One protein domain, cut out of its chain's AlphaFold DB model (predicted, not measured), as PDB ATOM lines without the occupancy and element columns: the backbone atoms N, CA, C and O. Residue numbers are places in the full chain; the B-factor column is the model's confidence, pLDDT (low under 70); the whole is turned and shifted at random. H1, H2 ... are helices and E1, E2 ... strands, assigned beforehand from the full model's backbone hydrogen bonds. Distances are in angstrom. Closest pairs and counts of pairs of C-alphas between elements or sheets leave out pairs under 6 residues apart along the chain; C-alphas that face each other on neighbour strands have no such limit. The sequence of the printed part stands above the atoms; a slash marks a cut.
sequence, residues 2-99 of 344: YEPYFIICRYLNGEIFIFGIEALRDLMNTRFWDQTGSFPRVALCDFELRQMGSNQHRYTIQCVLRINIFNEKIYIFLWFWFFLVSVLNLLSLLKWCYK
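Overview. This is residues 2 to 99 of the 344 residues of the protein "Innexin" of Rodentolepis nana (UniProt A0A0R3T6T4). A long hairpin of E1 and E2 and the long helix H4, joined end to end, make an elongated shape, with H2 packed on H4 and H1 close by; residues 87 to 99 of H4 stick out. The 98 printed residues have four named helices and two named antiparallel strands, in the order H1 H2 H3 E1 E2 H4, mixed in class. The whole is extended, radius of gyration of the C-alphas 20.8 A, spans 80 by 30 by 19 A.

Arrangement. H1, residues 3 to 12, and H4, residues 66 to 99, are close but not clearly touching; their closest C-alphas, Tyr 5 and Phe 82, are 7.8 A apart. H2, residues 19 to 28, touches H4 with H4's residues 76 to 80 alone; the closest C-alphas, Gly 20 and Ile 76, are 6.0 A apart, at a steep tilt of 52 degrees, opposite ways. H3, residues 33 to 36, is near H2. E1, residues 42 to 50, and E2, residues 56 to 64, form an antiparallel hairpin at 155 degrees; N 43 and O 63, 2.9 A, are within hydrogen-bond range. Every O i to N i+4 pair is within range in H1 and H2, 28 of 30 in H4; H3 is too short for one.

Along the chain. H1 begins at C-alpha 3 (215.855, 200.984, 161.931); H4, 50.3 A long, ends at C-alpha 99 (205.925, 207.564, 185.924). E1 measures 25.8 A and E2 25.4 A.

Size, cuts and confidence. The farthest C-alphas, Gly 53 and Lys 99, are 79.7 A apart. The printed part has no cut and no long link. The pLDDT is under 70 at residues 2 to 17, 34 and 51 to 54.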
ATOM      1  N   TYR A   2     213.630 201.657 165.538       57.06
ATOM      2  CA  TYR A   2     212.828 201.543 164.308       57.06
ATOM      3  C   TYR A   2     213.634 201.111 163.065       57.06
ATOM      4  O   TYR A   2     213.069 200.493 162.172       57.06
ATOM      5  N   GLU A   3     214.951 201.355 163.039       62.84
ATOM      6  CA  GLU A   3     215.855 200.984 161.931       62.84
ATOM      7  C   GLU A   3     215.720 199.536 161.411       62.84
ATOM      8  O   GLU A   3     215.455 199.374 160.220       62.84
ATOM      9  N   PRO A   4     215.832 198.464 162.232       63.53
ATOM     10  CA  PRO A   4     215.722 197.093 161.718       63.53
ATOM     11  C   PRO A   4     214.335 196.797 161.133       63.53
ATOM     12  O   PRO A   4     214.228 196.095 160.132       63.53
ATOM     13  N   TYR A   5     213.284 197.387 161.708       63.47
ATOM     14  CA  TYR A   5     211.932 197.320 161.164       63.47
ATOM     15  C   TYR A   5     211.858 197.968 159.783       63.47
ATOM     16  O   TYR A   5     211.406 197.341 158.832       63.47
ATOM     17  N   PHE A   6     212.348 199.202 159.658       65.75
ATOM     18  CA  PHE A   6     212.318 199.964 158.413       65.75
ATOM     19  C   PHE A   6     213.123 199.290 157.289       65.75
ATOM     20  O   PHE A   6     212.677 199.263 156.142       65.75
ATOM     21  N   ILE A   7     214.266 198.679 157.619       66.94
ATOM     22  CA  ILE A   7     215.081 197.898 156.676       66.94
ATOM     23  C   ILE A   7     214.304 196.672 156.165       66.94
ATOM     24  O   ILE A   7     214.257 196.441 154.957       66.94
ATOM     25  N   ILE A   8     213.636 195.931 157.057       64.75
ATOM     26  CA  ILE A   8     212.783 194.788 156.686       64.75
ATOM     27  C   ILE A   8     211.594 195.245 155.820       64.75
ATOM     28  O   ILE A   8     211.307 194.620 154.800       64.75
ATOM     29  N   CYS A   9     210.954 196.372 156.152       63.50
ATOM     30  CA  CYS A   9     209.874 196.954 155.345       63.50
ATOM     31  C   CYS A   9     210.337 197.323 153.927       63.50
ATOM     32  O   CYS A   9     209.642 197.020 152.959       63.50
ATOM     33  N   ARG A  10     211.522 197.932 153.787       62.50
ATOM     34  CA  ARG A  10     212.081 198.301 152.476       62.50
ATOM     35  C   ARG A  10     212.465 197.080 151.633       62.50
ATOM     36  O   ARG A  10     212.423 197.163 150.411       62.50
ATOM     37  N   TYR A  11     212.828 195.964 152.266       63.97
ATOM     38  CA  TYR A  11     213.196 194.725 151.576       63.97
ATOM     39  C   TYR A  11     211.979 193.915 151.093       63.97
ATOM     40  O   TYR A  11     212.049 193.274 150.050       63.97
ATOM     41  N   LEU A  12     210.864 193.947 151.834       63.91
ATOM     42  CA  LEU A  12     209.677 193.117 151.562       63.91
ATOM     43  C   LEU A  12     208.573 193.815 150.751       63.91
ATOM     44  O   LEU A  12     207.616 193.159 150.352       63.91
ATOM     45  N   ASN A  13     208.711 195.118 150.481       61.84
ATOM     46  CA  ASN A  13     207.893 195.883 149.528       61.84
ATOM     47  C   ASN A  13     206.359 195.795 149.742       61.84
ATOM     48  O   ASN A  13     205.590 195.896 148.788       61.84
ATOM     49  N   GLY A  14     205.922 195.609 150.993       61.38
ATOM     50  CA  GLY A  14     204.517 195.477 151.396       61.38
ATOM     51  C   GLY A  14     204.155 196.326 152.622       61.38
ATOM     52  O   GLY A  14     205.024 196.892 153.286       61.38
ATOM     53  N   GLU A  15     202.857 196.401 152.931       61.38
ATOM     54  CA  GLU A  15     202.264 197.230 153.998       61.38
ATOM     55  C   GLU A  15     202.671 196.771 155.421       61.38
ATOM     56  O   GLU A  15     201.936 196.070 156.120       61.38
ATOM     57  N   ILE A  16     203.876 197.187 155.834       60.09
ATOM     58  CA  ILE A  16     204.463 197.348 157.186       60.09
ATOM     59  C   ILE A  16     203.890 196.459 158.312       60.09
ATOM     60  O   ILE A  16     204.595 195.599 158.847       60.09
ATOM     61  N   PHE A  17     202.648 196.713 158.738       62.06
ATOM     62  CA  PHE A  17     202.013 196.082 159.903       62.06
ATOM     63  C   PHE A  17     201.158 194.856 159.578       62.06
ATOM     64  O   PHE A  17     200.917 194.039 160.465       62.06
ATOM     65  N   ILE A  18     200.672 194.729 158.345       70.94
ATOM     66  CA  ILE A  18     199.712 193.685 157.969       70.94
ATOM     67  C   ILE A  18     200.450 192.461 157.418       70.94
ATOM     68  O   ILE A  18     200.041 191.338 157.708       70.94
ATOM     69  N   PHE A  19     201.596 192.663 156.754       77.44
ATOM     70  CA  PHE A  19     202.381 191.610 156.100       77.44
ATOM     71  C   PHE A  19     202.585 190.339 156.944       77.44
ATOM     72  O   PHE A  19     202.323 189.247 156.460       77.44
ATOM     73  N   GLY A  20     203.022 190.439 158.206       76.88
ATOM     74  CA  GLY A  20     203.269 189.240 159.024       76.88
ATOM     75  C   GLY A  20     201.998 188.515 159.478       76.88
ATOM     76  O   GLY A  20     201.999 187.292 159.616       76.88
ATOM     77  N   ILE A  21     200.895 189.248 159.658       80.75
ATOM     78  CA  ILE A  21     199.575 188.683 159.979       80.75
ATOM     79  C   ILE A  21     198.980 188.008 158.737       80.75
ATOM     80  O   ILE A  21     198.389 186.936 158.837       80.75
ATOM     81  N   GLU A  22     199.158 188.622 157.571       81.44
ATOM     82  CA  GLU A  22     198.704 188.120 156.276       81.44
ATOM     83  C   GLU A  22     199.512 186.894 155.835       81.44
ATOM     84  O   GLU A  22     198.923 185.859 155.546       81.44
ATOM     85  N   ALA A  23     200.842 186.927 155.953       79.75
ATOM     86  CA  ALA A  23     201.709 185.775 155.713       79.75
ATOM     87  C   ALA A  23     201.432 184.607 156.679       79.75
ATOM     88  O   ALA A  23     201.462 183.450 156.261       79.75
ATOM     89  N   LEU A  24     201.114 184.875 157.957       81.56
ATOM     90  CA  LEU A  24     200.666 183.822 158.878       81.56
ATOM     91  C   LEU A  24     199.295 183.265 158.471       81.56
ATOM     92  O   LEU A  24     199.107 182.052 158.486       81.56
ATOM     93  N   ARG A  25     198.345 184.129 158.093       84.19
ATOM     94  CA  ARG A  25     197.012 183.724 157.622       84.19
ATOM     95  C   ARG A  25     197.105 182.861 156.365       84.19
ATOM     96  O   ARG A  25     196.423 181.844 156.286       84.19
ATOM     97  N   ASP A  26     197.944 183.234 155.410       83.31
ATOM     98  CA  ASP A  26     198.154 182.479 154.176       83.31
ATOM     99  C   ASP A  26     198.848 181.144 154.445       83.31
ATOM    100  O   ASP A  26     198.433 180.124 153.892       83.31
ATOM    101  N   LEU A  27     199.809 181.109 155.375       82.19
ATOM    102  CA  LEU A  27     200.417 179.866 155.843       82.19
ATOM    103  C   LEU A  27     199.395 178.941 156.530       82.19
ATOM    104  O   LEU A  27     199.352 177.754 156.217       82.19
ATOM    105  N   MET A  28     198.548 179.470 157.418       83.81
ATOM    106  CA  MET A  28     197.467 178.710 158.066       83.81
ATOM    107  C   MET A  28     196.447 178.179 157.051       83.81
ATOM    108  O   MET A  28     196.005 177.039 157.153       83.81
ATOM    109  N   ASN A  29     196.104 178.983 156.044       85.50
ATOM    110  CA  ASN A  29     195.193 178.603 154.964       85.50
ATOM    111  C   ASN A  29     195.855 177.719 153.889       85.50
ATOM    112  O   ASN A  29     195.217 177.409 152.886       85.50
ATOM    113  N   THR A  30     197.124 177.325 154.069       81.94
ATOM    114  CA  THR A  30     197.915 176.537 153.103       81.94
ATOM    115  C   THR A  30     197.916 177.150 151.691       81.94
ATOM    116  O   THR A  30     197.921 176.448 150.680       81.94
ATOM    117  N   ARG A  31     197.913 178.487 151.594       79.69
ATOM    118  CA  ARG A  31     198.106 179.182 150.318       79.69
ATOM    119  C   ARG A  31     199.576 179.122 149.930       79.69
ATOM    120  O   ARG A  31     200.465 179.432 150.721       79.69
ATOM    121  N   PHE A  32     199.824 178.703 148.698       78.31
ATOM    122  CA  PHE A  32     201.166 178.539 148.161       78.31
ATOM    123  C   PHE A  32     201.639 179.809 147.423       78.31
ATOM    124  O   PHE A  32     200.863 180.706 147.091       78.31
ATOM    125  N   TRP A  33     202.953 179.885 147.201       73.62
ATOM    126  CA  TRP A  33     203.672 181.007 146.578       73.62
ATOM    127  C   TRP A  33     203.231 181.314 145.135       73.62
ATOM    128  O   TRP A  33     203.425 182.425 144.651       73.62
ATOM    129  N   ASP A  34     202.632 180.340 144.449       69.44
ATOM    130  CA  ASP A  34     202.031 180.468 143.118       69.44
ATOM    131  C   ASP A  34     200.750 181.322 143.130       69.44
ATOM    132  O   ASP A  34     200.440 181.981 142.138       69.44
ATOM    133  N   GLN A  35     200.028 181.349 144.255       72.38
ATOM    134  CA  GLN A  35     198.805 182.135 144.444       72.38
ATOM    135  C   GLN A  35     199.081 183.528 145.018       72.38
ATOM    136  O   GLN A  35     198.396 184.482 144.659       72.38
ATOM    137  N   THR A  36     200.060 183.652 145.919       73.31
ATOM    138  CA  THR A  36     200.398 184.923 146.587       73.31
ATOM    139  C   THR A  36     201.477 185.727 145.858       73.31
ATOM    140  O   THR A  36     201.706 186.888 146.191       73.31
ATOM    141  N   GLY A  37     202.190 185.120 144.900       71.50
ATOM    142  CA  GLY A  37     203.314 185.736 144.178       71.50
ATOM    143  C   GLY A  37     204.538 186.057 145.050       71.50
ATOM    144  O   GLY A  37     205.528 186.589 144.550       71.50
ATOM    145  N   SER A  38     204.485 185.738 146.344       72.12
ATOM    146  CA  SER A  38     205.521 186.049 147.328       72.12
ATOM    147  C   SER A  38     206.447 184.850 147.531       72.12
ATOM    148  O   SER A  38     205.984 183.728 147.715       72.12
ATOM    149  N   PHE A  39     207.761 185.094 147.518       77.25
ATOM    150  CA  PHE A  39     208.821 184.083 147.656       77.25
ATOM    151  C   PHE A  39     208.712 182.892 146.668       77.25
ATOM    152  O   PHE A  39     208.474 181.753 147.082       77.25
ATOM    153  N   PRO A  40     208.943 183.104 145.354       84.50
ATOM    154  CA  PRO A  40     208.893 182.028 144.366       84.50
ATOM    155  C   PRO A  40     209.919 180.927 144.667       84.50
ATOM    156  O   PRO A  40     211.108 181.192 144.864       84.50
ATOM    157  N   ARG A  41     209.462 179.670 144.690       88.62
ATOM    158  CA  ARG A  41     210.314 178.493 144.960       88.62
ATOM    159  C   ARG A  41     210.917 177.886 143.686       88.62
ATOM    160  O   ARG A  41     211.795 177.029 143.767       88.62
ATOM    161  N   VAL A  42     210.466 178.350 142.522       88.56
ATOM    162  CA  VAL A  42     210.958 177.988 141.190       88.56
ATOM    163  C   VAL A  42     211.218 179.274 140.409       88.56
ATOM    164  O   VAL A  42     210.398 180.188 140.449       88.56
ATOM    165  N   ALA A  43     212.341 179.333 139.699       89.31
ATOM    166  CA  ALA A  43     212.702 180.419 138.794       89.31
ATOM    167  C   ALA A  43     213.096 179.856 137.420       89.31
ATOM    168  O   ALA A  43     213.518 178.704 137.320       89.31
ATOM    169  N   LEU A  44     212.977 180.673 136.375       89.94
ATOM    170  CA  LEU A  44     213.587 180.410 135.073       89.94
ATOM    171  C   LEU A  44     214.887 181.212 134.998       89.94
ATOM    172  O   LEU A  44     214.890 182.404 135.311       89.94
ATOM    173  N   CYS A  45     215.980 180.551 134.635       90.38
ATOM    174  CA  CYS A  45     217.282 181.174 134.441       90.38
ATOM    175  C   CYS A  45     217.709 181.016 132.984       90.38
ATOM    176  O   CYS A  45     217.849 179.896 132.487       90.38
ATOM    177  N   ASP A  46     217.932 182.153 132.334       90.19
ATOM    178  CA  ASP A  46     218.351 182.228 130.942       90.19
ATOM    179  C   ASP A  46     219.877 182.337 130.883       90.19
ATOM    180  O   ASP A  46     220.477 183.234 131.480       90.19
ATOM    181  N   PHE A  47     220.508 181.423 130.151       86.25
ATOM    182  CA  PHE A  47     221.949 181.389 129.933       86.25
ATOM    183  C   PHE A  47     222.254 181.596 128.449       86.25
ATOM    184  O   PHE A  47     221.684 180.935 127.578       86.25
ATOM    185  N   GLU A  48     223.181 182.508 128.157       82.56
ATOM    186  CA  GLU A  48     223.678 182.749 126.804       82.56
ATOM    187  C   GLU A  48     225.051 182.094 126.642       82.56
ATOM    188  O   GLU A  48     226.037 182.534 127.235       82.56
ATOM    189  N   LEU A  49     225.126 181.037 125.833       79.94
ATOM    190  CA  LEU A  49     226.382 180.346 125.547       79.94
ATOM    191  C   LEU A  49     226.999 180.913 124.264       79.94
ATOM    192  O   LEU A  49     226.375 180.920 123.201       79.94
ATOM    193  N   ARG A  50     228.246 181.386 124.359       71.69
ATOM    194  CA  ARG A  50     229.059 181.772 123.198       71.69
ATOM    195  C   ARG A  50     229.910 180.595 122.751       71.69
ATOM    196  O   ARG A  50     230.890 180.254 123.405       71.69
ATOM    197  N   GLN A  51     229.552 180.019 121.611       69.50
ATOM    198  CA  GLN A  51     230.383 179.049 120.909       69.50
ATOM    199  C   GLN A  51     231.222 179.774 119.843       69.50
ATOM    200  O   GLN A  51     230.789 180.785 119.284       69.50
ATOM    201  N   MET A  52     232.439 179.289 119.573       61.47
ATOM    202  CA  MET A  52     233.349 179.859 118.566       61.47
ATOM    203  C   MET A  52     232.801 179.599 117.149       61.47
ATOM    204  O   MET A  52     233.207 178.650 116.487       61.47
ATOM    205  N   GLY A  53     231.821 180.397 116.715       65.94
ATOM    206  CA  GLY A  53     231.051 180.124 115.494       65.94
ATOM    207  C   GLY A  53     229.866 181.065 115.242       65.94
ATOM    208  O   GLY A  53     228.828 180.620 114.767       65.94
ATOM    209  N   SER A  54     230.001 182.352 115.585       63.94
ATOM    210  CA  SER A  54     229.101 183.464 115.202       63.94
ATOM    211  C   SER A  54     227.585 183.339 115.480       63.94
ATOM    212  O   SER A  54     226.828 184.184 115.005       63.94
ATOM    213  N   ASN A  55     227.122 182.369 116.273       71.88
ATOM    214  CA  ASN A  55     225.721 182.248 116.689       71.88
ATOM    215  C   ASN A  55     225.630 182.098 118.215       71.88
ATOM    216  O   ASN A  55     226.262 181.220 118.802       71.88
ATOM    217  N   GLN A  56     224.865 182.979 118.866       75.50
ATOM    218  CA  GLN A  56     224.687 182.999 120.322       75.50
ATOM    219  C   GLN A  56     223.333 182.373 120.667       75.50
ATOM    220  O   GLN A  56     222.288 183.008 120.523       75.50
ATOM    221  N   HIS A  57     223.354 181.112 121.097       75.12
ATOM    222  CA  HIS A  57     222.146 180.372 121.458       75.12
ATOM    223  C   HIS A  57     221.762 180.639 122.921       75.12
ATOM    224  O   HIS A  57     222.606 180.627 123.823       75.12
ATOM    225  N   ARG A  58     220.468 180.899 123.144       83.06
ATOM    226  CA  ARG A  58     219.871 181.113 124.467       83.06
ATOM    227  C   ARG A  58     219.237 179.821 124.961       83.06
ATOM    228  O   ARG A  58     218.436 179.227 124.243       83.06
ATOM    229  N   TYR A  59     219.546 179.439 126.194       87.88
ATOM    230  CA  TYR A  59     218.952 178.286 126.868       87.88
ATOM    231  C   TYR A  59     218.248 178.745 128.138       87.88
ATOM    232  O   TYR A  59     218.830 179.482 128.930       87.88
ATOM    233  N   THR A  60     217.012 178.296 128.343       90.56
ATOM    234  CA  THR A  60     216.211 178.621 129.526       90.56
ATOM    235  C   THR A  60     216.086 177.367 130.392       90.56
ATOM    236  O   THR A  60     215.692 176.303 129.915       90.56
ATOM    237  N   ILE A  61     216.489 177.450 131.662       92.25
ATOM    238  CA  ILE A  61     216.519 176.301 132.581       92.25
ATOM    239  C   ILE A  61     215.666 176.607 133.812       92.25
ATOM    240  O   ILE A  61     215.703 177.708 134.360       92.25
ATOM    241  N   GLN A  62     214.903 175.616 134.273       91.81
ATOM    242  CA  GLN A  62     214.128 175.709 135.506       91.81
ATOM    243  C   GLN A  62     215.018 175.446 136.732       91.81
ATOM    244  O   GLN A  62     215.524 174.343 136.929       91.81
ATOM    245  N   CYS A  63     215.166 176.446 137.599       92.19
ATOM    246  CA  CYS A  63     215.931 176.363 138.840       92.19
ATOM    247  C   CYS A  63     215.007 176.269 140.064       92.19
ATOM    248  O   CYS A  63     214.058 177.042 140.206       92.19
ATOM    249  N   VAL A  64     215.304 175.351 140.991       90.38
ATOM    250  CA  VAL A  64     214.573 175.208 142.264       90.38
ATOM    251  C   VAL A  64     215.286 175.995 143.360       90.38
ATOM    252  O   VAL A  64     216.371 175.626 143.815       90.38
ATOM    253  N   LEU A  65     214.663 177.077 143.821       89.81
ATOM    254  CA  LEU A  65     215.273 178.037 144.734       89.81
ATOM    255  C   LEU A  65     215.058 177.624 146.199       89.81
ATOM    256  O   LEU A  65     214.323 178.268 146.949       89.81
ATOM    257  N   ARG A  66     215.718 176.533 146.620       87.06
ATOM    258  CA  ARG A  66     215.583 175.956 147.976       87.06
ATOM    259  C   ARG A  66     215.877 176.941 149.112       87.06
ATOM    260  O   ARG A  66     215.302 176.796 150.181       87.06
ATOM    261  N   ILE A  67     216.706 177.964 148.898       88.75
ATOM    262  CA  ILE A  67     216.936 179.019 149.902       88.75
ATOM    263  C   ILE A  67     215.654 179.811 150.224       88.75
ATOM    264  O   ILE A  67     215.455 180.240 151.358       88.75
ATOM    265  N   ASN A  68     214.737 179.958 149.262       87.38
ATOM    266  CA  ASN A  68     213.591 180.848 149.416       87.38
ATOM    267  C   ASN A  68     212.509 180.294 150.355       87.38
ATOM    268  O   ASN A  68     211.840 181.065 151.035       87.38
ATOM    269  N   ILE A  69     212.380 178.967 150.463       86.31
ATOM    270  CA  ILE A  69     211.469 178.352 151.442       86.31
ATOM    271  C   ILE A  69     211.995 178.483 152.883       86.31
ATOM    272  O   ILE A  69     211.194 178.579 153.808       86.31
ATOM    273  N   PHE A  70     213.316 178.580 153.092       88.38
ATOM    274  CA  PHE A  70     213.872 178.949 154.402       88.38
ATOM    275  C   PHE A  70     213.621 180.429 154.713       88.38
ATOM    276  O   PHE A  70     213.158 180.745 155.810       88.38
ATOM    277  N   ASN A  71     213.845 181.313 153.731       87.94
ATOM    278  CA  ASN A  71     213.550 182.746 153.833       87.94
ATOM    279  C   ASN A  71     212.088 183.001 154.239       87.94
ATOM    280  O   ASN A  71     211.830 183.733 155.190       87.94
ATOM    281  N   GLU A  72     211.136 182.332 153.582       85.12
ATOM    282  CA  GLU A  72     209.705 182.392 153.898       85.12
ATOM    283  C   GLU A  72     209.428 182.149 155.396       85.12
ATOM    284  O   GLU A  72     208.676 182.897 156.018       85.12
ATOM    285  N   LYS A  73     210.063 181.139 156.011       86.44
ATOM    286  CA  LYS A  73     209.826 180.804 157.427       86.44
ATOM    287  C   LYS A  73     210.569 181.720 158.394       86.44
ATOM    288  O   LYS A  73     209.980 182.138 159.392       86.44
ATOM    289  N   ILE A  74     211.828 182.067 158.111       89.38
ATOM    290  CA  ILE A  74     212.605 182.942 159.000       89.38
ATOM    291  C   ILE A  74     212.057 184.374 159.006       89.38
ATOM    292  O   ILE A  74     212.024 184.985 160.070       89.38
ATOM    293  N   TYR A  75     211.542 184.898 157.885       84.06
ATOM    294  CA  TYR A  75     210.914 186.225 157.867       84.06
ATOM    295  C   TYR A  75     209.618 186.269 158.683       84.06
ATOM    296  O   TYR A  75     209.416 187.230 159.425       84.06
ATOM    297  N   ILE A  76     208.780 185.225 158.622       84.06
ATOM    298  CA  ILE A  76     207.584 185.116 159.474       84.06
ATOM    299  C   ILE A  76     207.993 185.071 160.957       84.06
ATOM    300  O   ILE A  76     207.490 185.858 161.757       84.06
ATOM    301  N   PHE A  77     208.953 184.211 161.325       88.00
ATOM    302  CA  PHE A  77     209.449 184.109 162.703       88.00
ATOM    303  C   PHE A  77     210.032 185.433 163.225       88.00
ATOM    304  O   PHE A  77     209.653 185.899 164.302       88.00
ATOM    305  N   LEU A  78     210.917 186.070 162.450       86.50
ATOM    306  CA  LEU A  78     211.534 187.346 162.811       86.50
ATOM    307  C   LEU A  78     210.497 188.463 162.954       86.50
ATOM    308  O   LEU A  78     210.625 189.279 163.861       86.50
ATOM    309  N   TRP A  79     209.455 188.492 162.118       84.75
ATOM    310  CA  TRP A  79     208.386 189.484 162.243       84.75
ATOM    311  C   TRP A  79     207.650 189.360 163.586       84.75
ATOM    312  O   TRP A  79     207.493 190.363 164.285       84.75
ATOM    313  N   PHE A  80     207.281 188.142 164.007       85.69
ATOM    314  CA  PHE A  80     206.659 187.914 165.321       85.69
ATOM    315  C   PHE A  80     207.605 188.218 166.485       85.69
ATOM    316  O   PHE A  80     207.187 188.836 167.467       85.69
ATOM    317  N   TRP A  81     208.879 187.840 166.367       88.69
ATOM    318  CA  TRP A  81     209.903 188.160 167.360       88.69
ATOM    319  C   TRP A  81     210.063 189.673 167.547       88.69
ATOM    320  O   TRP A  81     209.962 190.184 168.665       88.69
ATOM    321  N   PHE A  82     210.249 190.418 166.454       84.50
ATOM    322  CA  PHE A  82     210.357 191.871 166.515       84.50
ATOM    323  C   PHE A  82     209.060 192.520 167.006       84.50
ATOM    324  O   PHE A  82     209.138 193.500 167.746       84.50
ATOM    325  N   PHE A  83     207.884 191.961 166.687       85.44
ATOM    326  CA  PHE A  83     206.599 192.463 167.184       85.44
ATOM    327  C   PHE A  83     206.494 192.318 168.703       85.44
ATOM    328  O   PHE A  83     206.189 193.294 169.392       85.44
ATOM    329  N   LEU A  84     206.846 191.147 169.240       89.19
ATOM    330  CA  LEU A  84     206.919 190.909 170.682       89.19
ATOM    331  C   LEU A  84     207.895 191.880 171.363       89.19
ATOM    332  O   LEU A  84     207.542 192.510 172.357       89.19
ATOM    333  N   VAL A  85     209.098 192.060 170.806       90.88
ATOM    334  CA  VAL A  85     210.097 193.012 171.324       90.88
ATOM    335  C   VAL A  85     209.590 194.459 171.244       90.88
ATOM    336  O   VAL A  85     209.811 195.238 172.174       90.88
ATOM    337  N   SER A  86     208.877 194.832 170.181       86.75
ATOM    338  CA  SER A  86     208.290 196.165 170.001       86.75
ATOM    339  C   SER A  86     207.220 196.455 171.059       86.75
ATOM    340  O   SER A  86     207.294 197.479 171.738       86.75
ATOM    341  N   VAL A  87     206.298 195.513 171.297       90.19
ATOM    342  CA  VAL A  87     205.316 195.583 172.396       90.19
ATOM    343  C   VAL A  87     206.025 195.638 173.756       90.19
ATOM    344  O   VAL A  87     205.695 196.492 174.578       90.19
ATOM    345  N   LEU A  88     207.057 194.808 173.948       94.00
ATOM    346  CA  LEU A  88     208.033 194.842 175.047       94.00
ATOM    347  C   LEU A  88     208.442 196.272 175.434       94.00
ATOM    348  O   LEU A  88     208.241 196.766 176.550       94.00
ATOM    349  N   ASN A  89     209.019 196.955 174.449       92.06
ATOM    350  CA  ASN A  89     209.592 198.282 174.610       92.06
ATOM    351  C   ASN A  89     208.529 199.381 174.673       92.06
ATOM    352  O   ASN A  89     208.707 200.334 175.431       92.06
ATOM    353  N   LEU A  90     207.401 199.237 173.973       91.75
ATOM    354  CA  LEU A  90     206.269 200.155 174.084       91.75
ATOM    355  C   LEU A  90     205.671 200.133 175.498       91.75
ATOM    356  O   LEU A  90     205.447 201.193 176.076       91.75
ATOM    357  N   LEU A  91     205.482 198.956 176.102       94.81
ATOM    358  CA  LEU A  91     205.013 198.832 177.487       94.81
ATOM    359  C   LEU A  91     206.022 199.420 178.487       94.81
ATOM    360  O   LEU A  91     205.627 200.118 179.425       94.81
ATOM    361  N   SER A  92     207.322 199.198 178.271       93.75
ATOM    362  CA  SER A  92     208.388 199.814 179.076       93.75
ATOM    363  C   SER A  92     208.379 201.347 178.966       93.75
ATOM    364  O   SER A  92     208.394 202.047 179.983       93.75
ATOM    365  N   LEU A  93     208.258 201.879 177.744       92.69
ATOM    366  CA  LEU A  93     208.163 203.310 177.466       92.69
ATOM    367  C   LEU A  93     206.911 203.917 178.107       92.69
ATOM    368  O   LEU A  93     207.024 204.902 178.828       92.69
ATOM    369  N   LEU A  94     205.735 203.302 177.939       93.62
ATOM    370  CA  LEU A  94     204.483 203.745 178.558       93.62
ATOM    371  C   LEU A  94     204.575 203.757 180.091       93.62
ATOM    372  O   LEU A  94     204.155 204.729 180.722       93.62
ATOM    373  N   LYS A  95     205.193 202.734 180.700       92.25
ATOM    374  CA  LYS A  95     205.475 202.685 182.147       92.25
ATOM    375  C   LYS A  95     206.359 203.858 182.581       92.25
ATOM    376  O   LYS A  95     206.110 204.452 183.631       92.25
ATOM    377  N   TRP A  96     207.376 204.211 181.797       90.94
ATOM    378  CA  TRP A  96     208.232 205.372 182.052       90.94
ATOM    379  C   TRP A  96     207.498 206.704 181.860       90.94
ATOM    380  O   TRP A  96     207.543 207.544 182.759       90.94
ATOM    381  N   CYS A  97     206.755 206.880 180.767       90.44
ATOM    382  CA  CYS A  97     205.936 208.062 180.503       90.44
ATOM    383  C   CYS A  97     204.918 208.297 181.627       90.44
ATOM    384  O   CYS A  97     204.902 209.382 182.205       90.44
ATOM    385  N   TYR A  98     204.150 207.276 182.024       91.69
ATOM    386  CA  TYR A  98     203.232 207.324 183.171       91.69
ATOM    387  C   TYR A  98     203.941 207.821 184.443       91.69
ATOM    388  O   TYR A  98     203.492 208.761 185.100       91.69
ATOM    389  N   LYS A  99     205.104 207.233 184.752       88.06
ATOM    390  CA  LYS A  99     205.925 207.564 185.924       88.06
ATOM    391  C   LYS A  99     206.574 208.962 185.887       88.06
ATOM    392  O   LYS A  99     207.100 209.378 186.925       88.06
TER     393      LYS A  99